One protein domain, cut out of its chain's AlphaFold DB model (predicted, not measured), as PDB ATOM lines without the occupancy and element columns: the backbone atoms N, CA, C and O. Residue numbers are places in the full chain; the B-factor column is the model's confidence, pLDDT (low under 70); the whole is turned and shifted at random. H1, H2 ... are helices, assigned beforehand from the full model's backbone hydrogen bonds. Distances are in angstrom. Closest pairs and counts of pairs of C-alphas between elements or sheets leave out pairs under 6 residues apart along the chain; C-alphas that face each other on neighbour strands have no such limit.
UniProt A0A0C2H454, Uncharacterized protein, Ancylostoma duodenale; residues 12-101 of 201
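What this domain is: This is residues 12 to 101 of the 201 residues of an uncharacterized protein of Ancylostoma duodenale (UniProt A0A0C2H454). With little regular structure, the body has H3 on one side and the shorter H2 on the other, with unnamed residues 88 to 90 passing between them, while residues 13 to 19 stick out at one end. The 90 printed residues hold H1, H2, H3 and H4 in that order and no named strand; the class is all helix, with 32 residues in named elements. The whole is only just compact, close to loose, with a radius of gyration of the C-alphas of 14.5 A, and elongated, 48 by 30 by 21 A.

Where its parts are: Find C-alpha 53 at (286.822, 119.917, 242.192); from there H3 runs 18.1 A to residue 65. H4 is residues 67 to 70, H2 38 to 45, and H1 15 to 21, from C-alpha 15 at (284.970, 130.411, 222.219).

How they stand to each other: H3 and H4 meet only through their tight link. H3 is apart from H2 and H1. Every O i to N i+4 pair is within hydrogen-bond range in H1, H2 and H3; H4 is too short for one.

The domain as a whole: The C-alphas of Arg 13 and His 69 are farthest apart, 48.7 A. The link from H1 to H2 is long, 16 residues. The printed part has no cut, and no printed residue is under 70 in pLDDT.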
ATOM      1  N   GLY A  12     280.696 123.839 221.369       78.69
ATOM      2  CA  GLY A  12     282.157 123.707 221.382       78.69
ATOM      3  C   GLY A  12     282.890 124.407 220.225       78.69
ATOM      4  O   GLY A  12     284.116 124.471 220.237       78.69
ATOM      5  N   ARG A  13     282.179 124.939 219.217       81.56
ATOM      6  CA  ARG A  13     282.787 125.724 218.124       81.56
ATOM      7  C   ARG A  13     282.965 127.196 218.494       81.56
ATOM      8  O   ARG A  13     283.827 127.859 217.928       81.56
ATOM      9  N   LEU A  14     282.153 127.703 219.419       85.94
ATOM     10  CA  LEU A  14     282.231 129.078 219.896       85.94
ATOM     11  C   LEU A  14     283.200 129.157 221.074       85.94
ATOM     12  O   LEU A  14     283.148 128.326 221.976       85.94
ATOM     13  N   GLN A  15     284.034 130.196 221.111       82.31
ATOM     14  CA  GLN A  15     284.970 130.411 222.219       82.31
ATOM     15  C   GLN A  15     284.250 130.485 223.574       82.31
ATOM     16  O   GLN A  15     284.706 129.887 224.543       82.31
ATOM     17  N   LEU A  16     283.091 131.156 223.629       87.38
ATOM     18  CA  LEU A  16     282.259 131.190 224.833       87.38
ATOM     19  C   LEU A  16     281.759 129.794 225.221       87.38
ATOM     20  O   LEU A  16     281.773 129.450 226.392       87.38
ATOM     21  N   GLY A  17     281.360 128.962 224.259       87.81
ATOM     22  CA  GLY A  17     280.900 127.610 224.564       87.81
ATOM     23  C   GLY A  17     282.026 126.686 225.030       87.81
ATOM     24  O   GLY A  17     281.802 125.871 225.917       87.81
ATOM     25  N   GLN A  18     283.247 126.850 224.509       84.25
ATOM     26  CA  GLN A  18     284.440 126.176 225.044       84.25
ATOM     27  C   GLN A  18     284.743 126.627 226.478       84.25
ATOM     28  O   GLN A  18     285.059 125.800 227.325       84.25
ATOM     29  N   TYR A  19     284.616 127.925 226.759       88.00
ATOM     30  CA  TYR A  19     284.789 128.475 228.102       88.00
ATOM     31  C   TYR A  19     283.749 127.919 229.083       88.00
ATOM     32  O   TYR A  19     284.114 127.392 230.131       88.00
ATOM     33  N   GLU A  20     282.464 127.977 228.725       89.12
ATOM     34  CA  GLU A  20     281.374 127.471 229.563       89.12
ATOM     35  C   GLU A  20     281.491 125.962 229.777       89.12
ATOM     36  O   GLU A  20     281.261 125.487 230.882       89.12
ATOM     37  N   ASN A  21     281.924 125.200 228.767       88.62
ATOM     38  CA  ASN A  21     282.167 123.763 228.896       88.62
ATOM     39  C   ASN A  21     283.166 123.418 230.016       88.62
ATOM     40  O   ASN A  21     282.986 122.419 230.712       88.62
ATOM     41  N   LEU A  22     284.172 124.270 230.214       88.31
ATOM     42  CA  LEU A  22     285.194 124.144 231.253       88.31
ATOM     43  C   LEU A  22     284.775 124.738 232.609       88.31
ATOM     44  O   LEU A  22     285.546 124.676 233.566       88.31
ATOM     45  N   ASN A  23     283.572 125.310 232.704       89.81
ATOM     46  CA  ASN A  23     283.068 125.999 233.887       89.81
ATOM     47  C   ASN A  23     281.775 125.336 234.406       89.81
ATOM     48  O   ASN A  23     280.675 125.856 234.202       89.81
ATOM     49  N   PRO A  24     281.867 124.159 235.054       89.81
ATOM     50  CA  PRO A  24     280.695 123.462 235.568       89.81
ATOM     51  C   PRO A  24     279.974 124.259 236.661       89.81
ATOM     52  O   PRO A  24     280.577 124.958 237.475       89.81
ATOM     53  N   PHE A  25     278.655 124.080 236.732       88.31
ATOM     54  CA  PHE A  25     277.819 124.758 237.717       88.31
ATOM     55  C   PHE A  25     277.726 123.994 239.050       88.31
ATOM     56  O   PHE A  25     277.492 122.777 239.098       88.31
ATOM     57  N   LEU A  26     277.825 124.736 240.155       91.31
ATOM     58  CA  LEU A  26     277.608 124.245 241.512       91.31
ATOM     59  C   LEU A  26     276.429 124.974 242.162       91.31
ATOM     60  O   LEU A  26     276.439 126.191 242.309       91.31
ATOM     61  N   MET A  27     275.453 124.199 242.635       93.00
ATOM     62  CA  MET A  27     274.380 124.672 243.508       93.00
ATOM     63  C   MET A  27     274.557 124.054 244.893       93.00
ATOM     64  O   MET A  27     274.798 122.851 245.004       93.00
ATOM     65  N   VAL A  28     274.408 124.868 245.938       92.50
ATOM     66  CA  VAL A  28     274.510 124.437 247.338       92.50
ATOM     67  C   VAL A  28     273.234 124.829 248.074       92.50
ATOM     68  O   VAL A  28     272.837 125.992 248.059       92.50
ATOM     69  N   VAL A  29     272.611 123.865 248.753       93.94
ATOM     70  CA  VAL A  29     271.492 124.109 249.670       93.94
ATOM     71  C   VAL A  29     271.989 123.918 251.095       93.94
ATOM     72  O   VAL A  29     272.441 122.837 251.463       93.94
ATOM     73  N   ILE A  30     271.905 124.975 251.901       93.44
ATOM     74  CA  ILE A  30     272.398 124.960 253.280       93.44
ATOM     75  C   ILE A  30     271.261 124.535 254.228       93.44
ATOM     76  O   ILE A  30     270.165 125.122 254.157       93.44
ATOM     77  N   PRO A  31     271.498 123.553 255.128       95.50
ATOM     78  CA  PRO A  31     270.541 123.162 256.160       95.50
ATOM     79  C   PRO A  31     270.071 124.358 256.988       95.50
ATOM     80  O   PRO A  31     270.857 125.258 257.276       95.50
ATOM     81  N   ALA A  32     268.798 124.364 257.391       97.56
ATOM     82  CA  ALA A  32     268.182 125.510 258.067       97.56
ATOM     83  C   ALA A  32     268.969 125.976 259.304       97.56
ATOM     84  O   ALA A  32     269.178 127.174 259.467       97.56
ATOM     85  N   VAL A  33     269.479 125.028 260.096       96.44
ATOM     86  CA  VAL A  33     270.278 125.281 261.308       96.44
ATOM     87  C   VAL A  33     271.588 126.031 261.045       96.44
ATOM     88  O   VAL A  33     272.104 126.686 261.941       96.44
ATOM     89  N   TYR A  34     272.110 125.975 259.817       95.81
ATOM     90  CA  TYR A  34     273.339 126.664 259.420       95.81
ATOM     91  C   TYR A  34     273.071 127.902 258.567       95.81
ATOM     92  O   TYR A  34     274.004 128.535 258.077       95.81
ATOM     93  N   ARG A  35     271.810 128.294 258.354       96.19
ATOM     94  CA  ARG A  35     271.522 129.547 257.649       96.19
ATOM     95  C   ARG A  35     271.854 130.727 258.568       96.19
ATOM     96  O   ARG A  35     271.587 130.677 259.758       96.19
ATOM     97  N   ASN A  36     272.424 131.799 258.010       96.31
ATOM     98  CA  ASN A  36     272.865 132.994 258.737       96.31
ATOM     99  C   ASN A  36     273.945 132.757 259.811       96.31
ATOM    100  O   ASN A  36     274.173 133.636 260.632       96.31
ATOM    101  N   THR A  37     274.650 131.622 259.771       97.19
ATOM    102  CA  THR A  37     275.840 131.374 260.601       97.19
ATOM    103  C   THR A  37     277.126 131.832 259.903       97.19
ATOM    104  O   THR A  37     277.110 132.211 258.725       97.19
ATOM    105  N   SER A  38     278.258 131.754 260.615       96.69
ATOM    106  CA  SER A  38     279.598 132.018 260.073       96.69
ATOM    107  C   SER A  38     279.905 131.155 258.844       96.69
ATOM    108  O   SER A  38     280.347 131.683 257.829       96.69
ATOM    109  N   ILE A  39     279.575 129.862 258.876       96.00
ATOM    110  CA  ILE A  39     279.771 128.939 257.745       96.00
ATOM    111  C   ILE A  39     278.977 129.374 256.507       96.00
ATOM    112  O   ILE A  39     279.500 129.356 255.393       96.00
ATOM    113  N   HIS A  40     277.721 129.807 256.669       96.69
ATOM    114  CA  HIS A  40     276.943 130.329 255.540       96.69
ATOM    115  C   HIS A  40     277.515 131.658 255.033       96.69
ATOM    116  O   HIS A  40     277.558 131.889 253.823       96.69
ATOM    117  N   ALA A  41     277.990 132.535 255.920       97.12
ATOM    118  CA  ALA A  41     278.696 133.740 255.498       97.12
ATOM    119  C   ALA A  41     279.955 133.394 254.682       97.12
ATOM    120  O   ALA A  41     280.166 133.987 253.625       97.12
ATOM    121  N   GLU A  42     280.731 132.396 255.111       97.25
ATOM    122  CA  GLU A  42     281.947 131.964 254.418       97.25
ATOM    123  C   GLU A  42     281.649 131.356 253.043       97.25
ATOM    124  O   GLU A  42     282.255 131.763 252.053       97.25
ATOM    125  N   LEU A  43     280.631 130.493 252.942       96.12
ATOM    126  CA  LEU A  43     280.152 129.957 251.664       96.12
ATOM    127  C   LEU A  43     279.740 131.066 250.689       96.12
ATOM    128  O   LEU A  43     280.080 131.015 249.506       96.12
ATOM    129  N   ARG A  44     279.040 132.103 251.173       95.88
ATOM    130  CA  ARG A  44     278.602 133.229 250.332       95.88
ATOM    131  C   ARG A  44     279.769 134.007 249.732       95.88
ATOM    132  O   ARG A  44     279.668 134.425 248.577       95.88
ATOM    133  N   LYS A  45     280.896 134.129 250.444       95.75
ATOM    134  CA  LYS A  45     282.115 134.764 249.910       95.75
ATOM    135  C   LYS A  45     282.683 134.026 248.687       95.75
ATOM    136  O   LYS A  45     283.434 134.627 247.923       95.75
ATOM    137  N   LYS A  46     282.346 132.744 248.482       94.94
ATOM    138  CA  LYS A  46     282.909 131.907 247.403       94.94
ATOM    139  C   LYS A  46     282.109 131.934 246.098       94.94
ATOM    140  O   LYS A  46     282.581 131.419 245.092       94.94
ATOM    141  N   THR A  47     280.930 132.555 246.093       91.81
ATOM    142  CA  THR A  47     279.986 132.570 244.953       91.81
ATOM    143  C   THR A  47     280.578 133.080 243.636       91.81
ATOM    144  O   THR A  47     280.173 132.623 242.573       91.81
ATOM    145  N   HIS A  48     281.556 133.986 243.698       89.38
ATOM    146  CA  HIS A  48     282.212 134.584 242.527       89.38
ATOM    147  C   HIS A  48     283.724 134.334 242.500       89.38
ATOM    148  O   HIS A  48     284.487 135.138 241.969       89.38
ATOM    149  N   GLN A  49     284.174 133.246 243.123       91.94
ATOM    150  CA  GLN A  49     285.588 132.890 243.190       91.94
ATOM    151  C   GLN A  49     285.892 131.686 242.297       91.94
ATOM    152  O   GLN A  49     285.042 130.825 242.085       91.94
ATOM    153  N   LEU A  50     287.131 131.605 241.802       92.44
ATOM    154  CA  LEU A  50     287.597 130.437 241.059       92.44
ATOM    155  C   LEU A  50     287.724 129.230 242.001       92.44
ATOM    156  O   LEU A  50     288.504 129.249 242.962       92.44
ATOM    157  N   MET A  51     286.969 128.181 241.688       92.19
ATOM    158  CA  MET A  51     286.897 126.933 242.445       92.19
ATOM    159  C   MET A  51     287.353 125.754 241.598       92.19
ATOM    160  O   MET A  51     287.295 125.780 240.372       92.19
ATOM    161  N   THR A  52     287.786 124.699 242.274       91.50
ATOM    162  CA  THR A  52     288.185 123.433 241.668       91.50
ATOM    163  C   THR A  52     287.411 122.282 242.294       91.50
ATOM    164  O   THR A  52     286.948 122.366 243.434       91.50
ATOM    165  N   ASN A  53     287.356 121.146 241.602       91.12
ATOM    166  CA  ASN A  53     286.822 119.917 242.192       91.12
ATOM    167  C   ASN A  53     287.621 119.461 243.430       91.12
ATOM    168  O   ASN A  53     287.066 118.793 244.302       91.12
ATOM    169  N   PHE A  54     288.890 119.868 243.571       92.00
ATOM    170  CA  PHE A  54     289.668 119.624 244.789       92.00
ATOM    171  C   PHE A  54     289.117 120.386 246.000       92.00
ATOM    172  O   PHE A  54     289.135 119.850 247.107       92.00
ATOM    173  N   ASP A  55     288.594 121.601 245.811       95.75
ATOM    174  CA  ASP A  55     287.966 122.386 246.886       95.75
ATOM    175  C   ASP A  55     286.655 121.742 247.343       95.75
ATOM    176  O   ASP A  55     286.355 121.694 248.535       95.75
ATOM    177  N   LEU A  56     285.898 121.165 246.407       95.56
ATOM    178  CA  LEU A  56     284.680 120.418 246.725       95.56
ATOM    179  C   LEU A  56     285.003 119.130 247.475       95.56
ATOM    180  O   LEU A  56     284.409 118.870 248.519       95.56
ATOM    181  N   HIS A  57     286.008 118.380 247.022       95.62
ATOM    182  CA  HIS A  57     286.523 117.234 247.766       95.62
ATOM    183  C   HIS A  57     286.992 117.636 249.177       95.62
ATOM    184  O   HIS A  57     286.622 116.994 250.156       95.62
ATOM    185  N   ALA A  58     287.738 118.741 249.311       97.38
ATOM    186  CA  ALA A  58     288.164 119.269 250.608       97.38
ATOM    187  C   ALA A  58     286.978 119.649 251.503       97.38
ATOM    188  O   ALA A  58     286.980 119.341 252.688       97.38
ATOM    189  N   THR A  59     285.947 120.266 250.931       97.88
ATOM    190  CA  THR A  59     284.721 120.647 251.643       97.88
ATOM    191  C   THR A  59     283.984 119.429 252.177       97.88
ATOM    192  O   THR A  59     283.589 119.411 253.340       97.88
ATOM    193  N   LEU A  60     283.835 118.383 251.361       97.75
ATOM    194  CA  LEU A  60     283.203 117.132 251.783       97.75
ATOM    195  C   LEU A  60     284.011 116.443 252.889       97.75
ATOM    196  O   LEU A  60     283.429 115.957 253.857       97.75
ATOM    197  N   MET A  61     285.344 116.455 252.790       98.25
ATOM    198  CA  MET A  61     286.216 115.932 253.844       98.25
ATOM    199  C   MET A  61     286.127 116.754 255.136       98.25
ATOM    200  O   MET A  61     286.079 116.171 256.215       98.25
ATOM    201  N   ASP A  62     286.047 118.083 255.050       98.31
ATOM    202  CA  ASP A  62     285.867 118.971 256.207       98.31
ATOM    203  C   ASP A  62     284.522 118.703 256.903       98.31
ATOM    204  O   ASP A  62     284.491 118.506 258.117       98.31
ATOM    205  N   ILE A  63     283.431 118.574 256.136       97.75
ATOM    206  CA  ILE A  63     282.099 118.194 256.644       97.75
ATOM    207  C   ILE A  63     282.130 116.827 257.332       97.75
ATOM    208  O   ILE A  63     281.514 116.656 258.382       97.75
ATOM    209  N   LEU A  64     282.819 115.849 256.744       98.19
ATOM    210  CA  LEU A  64     282.822 114.474 257.241       98.19
ATOM    211  C   LEU A  64     283.732 114.276 258.459       98.19
ATOM    212  O   LEU A  64     283.433 113.441 259.310       98.19
ATOM    213  N   LYS A  65     284.875 114.970 258.513       98.00
ATOM    214  CA  LYS A  65     285.977 114.629 259.430       98.00
ATOM    215  C   LYS A  65     286.344 115.714 260.432       98.00
ATOM    216  O   LYS A  65     287.001 115.389 261.410       98.00
ATOM    217  N   LEU A  66     286.004 116.980 260.191       97.62
ATOM    218  CA  LEU A  66     286.587 118.098 260.942       97.62
ATOM    219  C   LEU A  66     285.517 118.994 261.573       97.62
ATOM    220  O   LEU A  66     285.516 119.178 262.787       97.62
ATOM    221  N   GLN A  67     284.573 119.499 260.778       97.56
ATOM    222  CA  GLN A  67     283.492 120.369 261.253       97.56
ATOM    223  C   GLN A  67     282.607 119.760 262.355       97.56
ATOM    224  O   GLN A  67     282.218 120.510 263.255       97.56
ATOM    225  N   PRO A  68     282.304 118.443 262.372       97.19
ATOM    226  CA  PRO A  68     281.494 117.856 263.439       97.19
ATOM    227  C   PRO A  68     282.108 118.018 264.835       97.19
ATOM    228  O   PRO A  68     281.377 118.191 265.802       97.19
ATOM    229  N   HIS A  69     283.440 118.030 264.950       97.25
ATOM    230  CA  HIS A  69     284.134 118.185 266.236       97.25
ATOM    231  C   HIS A  69     284.061 119.607 266.802       97.25
ATOM    232  O   HIS A  69     284.335 119.820 267.980       97.25
ATOM    233  N   VAL A  70     283.682 120.575 265.968       96.50
ATOM    234  CA  VAL A  70     283.563 122.000 266.302       96.50
ATOM    235  C   VAL A  70     282.145 122.518 266.042       96.50
ATOM    236  O   VAL A  70     281.936 123.720 265.891       96.50
ATOM    237  N   ASN A  71     281.159 121.617 265.960       95.75
ATOM    238  CA  ASN A  71     279.747 121.933 265.727       95.75
ATOM    239  C   ASN A  71     279.494 122.875 264.536       95.75
ATOM    240  O   ASN A  71     278.598 123.714 264.593       95.75
ATOM    241  N   PHE A  72     280.276 122.746 263.458       96.44
ATOM    242  CA  PHE A  72     280.145 123.587 262.261       96.44
ATOM    243  C   PHE A  72     280.249 125.096 262.562       96.44
ATOM    244  O   PHE A  72     279.465 125.895 262.051       96.44
ATOM    245  N   THR A  73     281.194 125.498 263.420       96.25
ATOM    246  CA  THR A  73     281.405 126.917 263.779       96.25
ATOM    247  C   THR A  73     282.727 127.493 263.284       96.25
ATOM    248  O   THR A  73     282.828 128.708 263.095       96.25
ATOM    249  N   ASP A  74     283.721 126.640 263.041       97.88
ATOM    250  CA  ASP A  74     285.076 127.062 262.719       97.88
ATOM    251  C   ASP A  74     285.235 127.332 261.219       97.88
ATOM    252  O   ASP A  74     285.214 126.420 260.385       97.88
ATOM    253  N   THR A  75     285.421 128.606 260.892       98.19
ATOM    254  CA  THR A  75     285.679 129.096 259.535       98.19
ATOM    255  C   THR A  75     287.135 129.492 259.319       98.19
ATOM    256  O   THR A  75     287.462 129.961 258.235       98.19
ATOM    257  N   SER A  76     288.011 129.345 260.317       98.19
ATOM    258  CA  SER A  76     289.408 129.773 260.201       98.19
ATOM    259  C   SER A  76     290.139 129.015 259.093       98.19
ATOM    260  O   SER A  76     289.765 127.892 258.733       98.19
ATOM    261  N   TYR A  77     291.177 129.632 258.524       97.81
ATOM    262  CA  TYR A  77     292.023 128.953 257.547       97.81
ATOM    263  C   TYR A  77     292.537 127.619 258.098       97.81
ATOM    264  O   TYR A  77     293.023 127.526 259.226       97.81
ATOM    265  N   ARG A  78     292.491 126.591 257.252       96.38
ATOM    266  CA  ARG A  78     293.020 125.272 257.561       96.38
ATOM    267  C   ARG A  78     293.678 124.666 256.333       96.38
ATOM    268  O   ARG A  78     293.043 124.549 255.285       96.38
ATOM    269  N   ASP A  79     294.918 124.214 256.502       94.31
ATOM    270  CA  ASP A  79     295.537 123.305 255.543       94.31
ATOM    271  C   ASP A  79     294.827 121.944 255.607       94.31
ATOM    272  O   ASP A  79     294.691 121.331 256.670       94.31
ATOM    273  N   MET A  80     294.315 121.511 254.458       94.06
ATOM    274  CA  MET A  80     293.538 120.284 254.315       94.06
ATOM    275  C   MET A  80     294.411 119.076 253.986       94.06
ATOM    276  O   MET A  80     293.896 117.959 253.962       94.06
ATOM    277  N   MET A  81     295.713 119.250 253.765       89.62
ATOM    278  CA  MET A  81     296.623 118.126 253.578       89.62
ATOM    279  C   MET A  81     296.797 117.320 254.884       89.62
ATOM    280  O   MET A  81     296.758 117.881 255.978       89.62
ATOM    281  N   PRO A  82     296.972 115.985 254.810       87.50
ATOM    282  CA  PRO A  82     296.950 115.150 253.607       87.50
ATOM    283  C   PRO A  82     295.533 114.705 253.182       87.50
ATOM    284  O   PRO A  82     295.406 113.903 252.262       87.50
ATOM    285  N   LEU A  83     294.466 115.176 253.845       89.69
ATOM    286  CA  LEU A  83     293.084 114.748 253.574       89.69
ATOM    287  C   LEU A  83     292.588 115.180 252.185       89.69
ATOM    288  O   LEU A  83     291.824 114.455 251.551       89.69
ATOM    289  N   SER A  84     292.978 116.365 251.718       90.88
ATOM    290  CA  SER A  84     292.616 116.889 250.399       90.88
ATOM    291  C   SER A  84     293.599 117.959 249.926       90.88
ATOM    292  O   SER A  84     294.171 118.677 250.737       90.88
ATOM    293  N   LYS A  85     293.726 118.109 248.601       86.50
ATOM    294  CA  LYS A  85     294.580 119.112 247.932       86.50
ATOM    295  C   LYS A  85     293.912 120.476 247.738       86.50
ATOM    296  O   LYS A  85     294.566 121.421 247.312       86.50
ATOM    297  N   GLY A  86     292.604 120.560 247.964       92.31
ATOM    298  CA  GLY A  86     291.849 121.806 247.837       92.31
ATOM    299  C   GLY A  86     291.615 122.496 249.173       92.31
ATOM    300  O   GLY A  86     291.965 121.988 250.235       92.31
ATOM    301  N   SER A  87     290.949 123.640 249.117       96.06
ATOM    302  CA  SER A  87     290.540 124.417 250.282       96.06
ATOM    303  C   SER A  87     289.042 124.233 250.523       96.06
ATOM    304  O   SER A  87     288.240 124.411 249.610       96.06
ATOM    305  N   SER A  88     288.639 123.894 251.751       97.62
ATOM    306  CA  SER A  88     287.214 123.770 252.090       97.62
ATOM    307  C   SER A  88     286.485 125.102 251.872       97.62
ATOM    308  O   SER A  88     286.981 126.164 252.248       97.62
ATOM    309  N   LEU A  89     285.294 125.056 251.275       97.38
ATOM    310  CA  LEU A  89     284.420 126.212 251.060       97.38
ATOM    311  C   LEU A  89     283.830 126.746 252.378       97.38
ATOM    312  O   LEU A  89     283.292 127.849 252.398       97.38
ATOM    313  N   LEU A  90     283.926 125.971 253.464       97.56
ATOM    314  CA  LEU A  90     283.487 126.364 254.805       97.56
ATOM    315  C   LEU A  90     284.571 127.131 255.578       97.56
ATOM    316  O   LEU A  90     284.347 127.516 256.721       97.56
ATOM    317  N   ARG A  91     285.752 127.317 254.975       97.94
ATOM    318  CA  ARG A  91     286.936 127.915 255.594       97.94
ATOM    319  C   ARG A  91     287.398 129.150 254.825       97.94
ATOM    320  O   ARG A  91     287.179 129.291 253.615       97.94
ATOM    321  N   GLU A  92     288.112 130.020 255.522       97.56
ATOM    322  CA  GLU A  92     288.867 131.107 254.914       97.56
ATOM    323  C   GLU A  92     289.893 130.555 253.918       97.56
ATOM    324  O   GLU A  92     290.522 129.515 254.129       97.56
ATOM    325  N   TRP A  93     290.050 131.258 252.796       96.38
ATOM    326  CA  TRP A  93     291.044 130.931 251.774       96.38
ATOM    327  C   TRP A  93     292.187 131.933 251.835       96.38
ATOM    328  O   TRP A  93     291.946 133.127 252.001       96.38
ATOM    329  N   ILE A  94     293.414 131.450 251.648       92.38
ATOM    330  CA  ILE A  94     294.613 132.287 251.620       92.38
ATOM    331  C   ILE A  94     295.108 132.437 250.183       92.38
ATOM    332  O   ILE A  94     295.211 131.465 249.437       92.38
ATOM    333  N   GLY A  95     295.475 133.671 249.836       90.75
ATOM    334  CA  GLY A  95     296.179 133.994 248.602       90.75
ATOM    335  C   GLY A  95     295.289 134.114 247.358       90.75
ATOM    336  O   GLY A  95     294.086 133.842 247.389       90.75
ATOM    337  N   PRO A  96     295.876 134.567 246.239       90.25
ATOM    338  CA  PRO A  96     295.162 134.711 244.980       90.25
ATOM    339  C   PRO A  96     294.802 133.344 244.390       90.25
ATOM    340  O   PRO A  96     295.601 132.409 244.422       90.25
ATOM    341  N   ARG A  97     293.617 133.245 243.782       90.75
ATOM    342  CA  ARG A  97     293.114 132.026 243.134       90.75
ATOM    343  C   ARG A  97     293.091 132.191 241.620       90.75
ATOM    344  O   ARG A  97     292.290 132.946 241.081       90.75
ATOM    345  N   ASN A  98     294.001 131.509 240.937       88.81
ATOM    346  CA  ASN A  98     294.112 131.481 239.480       88.81
ATOM    347  C   ASN A  98     294.771 130.159 239.042       88.81
ATOM    348  O   ASN A  98     295.199 129.370 239.882       88.81
ATOM    349  N   CYS A  99     294.882 129.915 237.736       84.25
ATOM    350  CA  CYS A  99     295.446 128.661 237.226       84.25
ATOM    351  C   CYS A  99     296.928 128.420 237.562       84.25
ATOM    352  O   CYS A  99     297.411 127.326 237.315       84.25
ATOM    353  N   LEU A 100     297.663 129.411 238.084       79.38
ATOM    354  CA  LEU A 100     299.044 129.224 238.547       79.38
ATOM    355  C   LEU A 100     299.101 128.804 240.019       79.38
ATOM    356  O   LEU A 100     300.036 128.121 240.429       79.38
ATOM    357  N   THR A 101     298.126 129.230 240.824       83.94
ATOM    358  CA  THR A 101     298.106 128.965 242.271       83.94
ATOM    359  C   THR A 101     297.281 127.742 242.644       83.94
ATOM    360  O   THR A 101     297.538 127.129 243.683       83.94
TER     361      THR A 101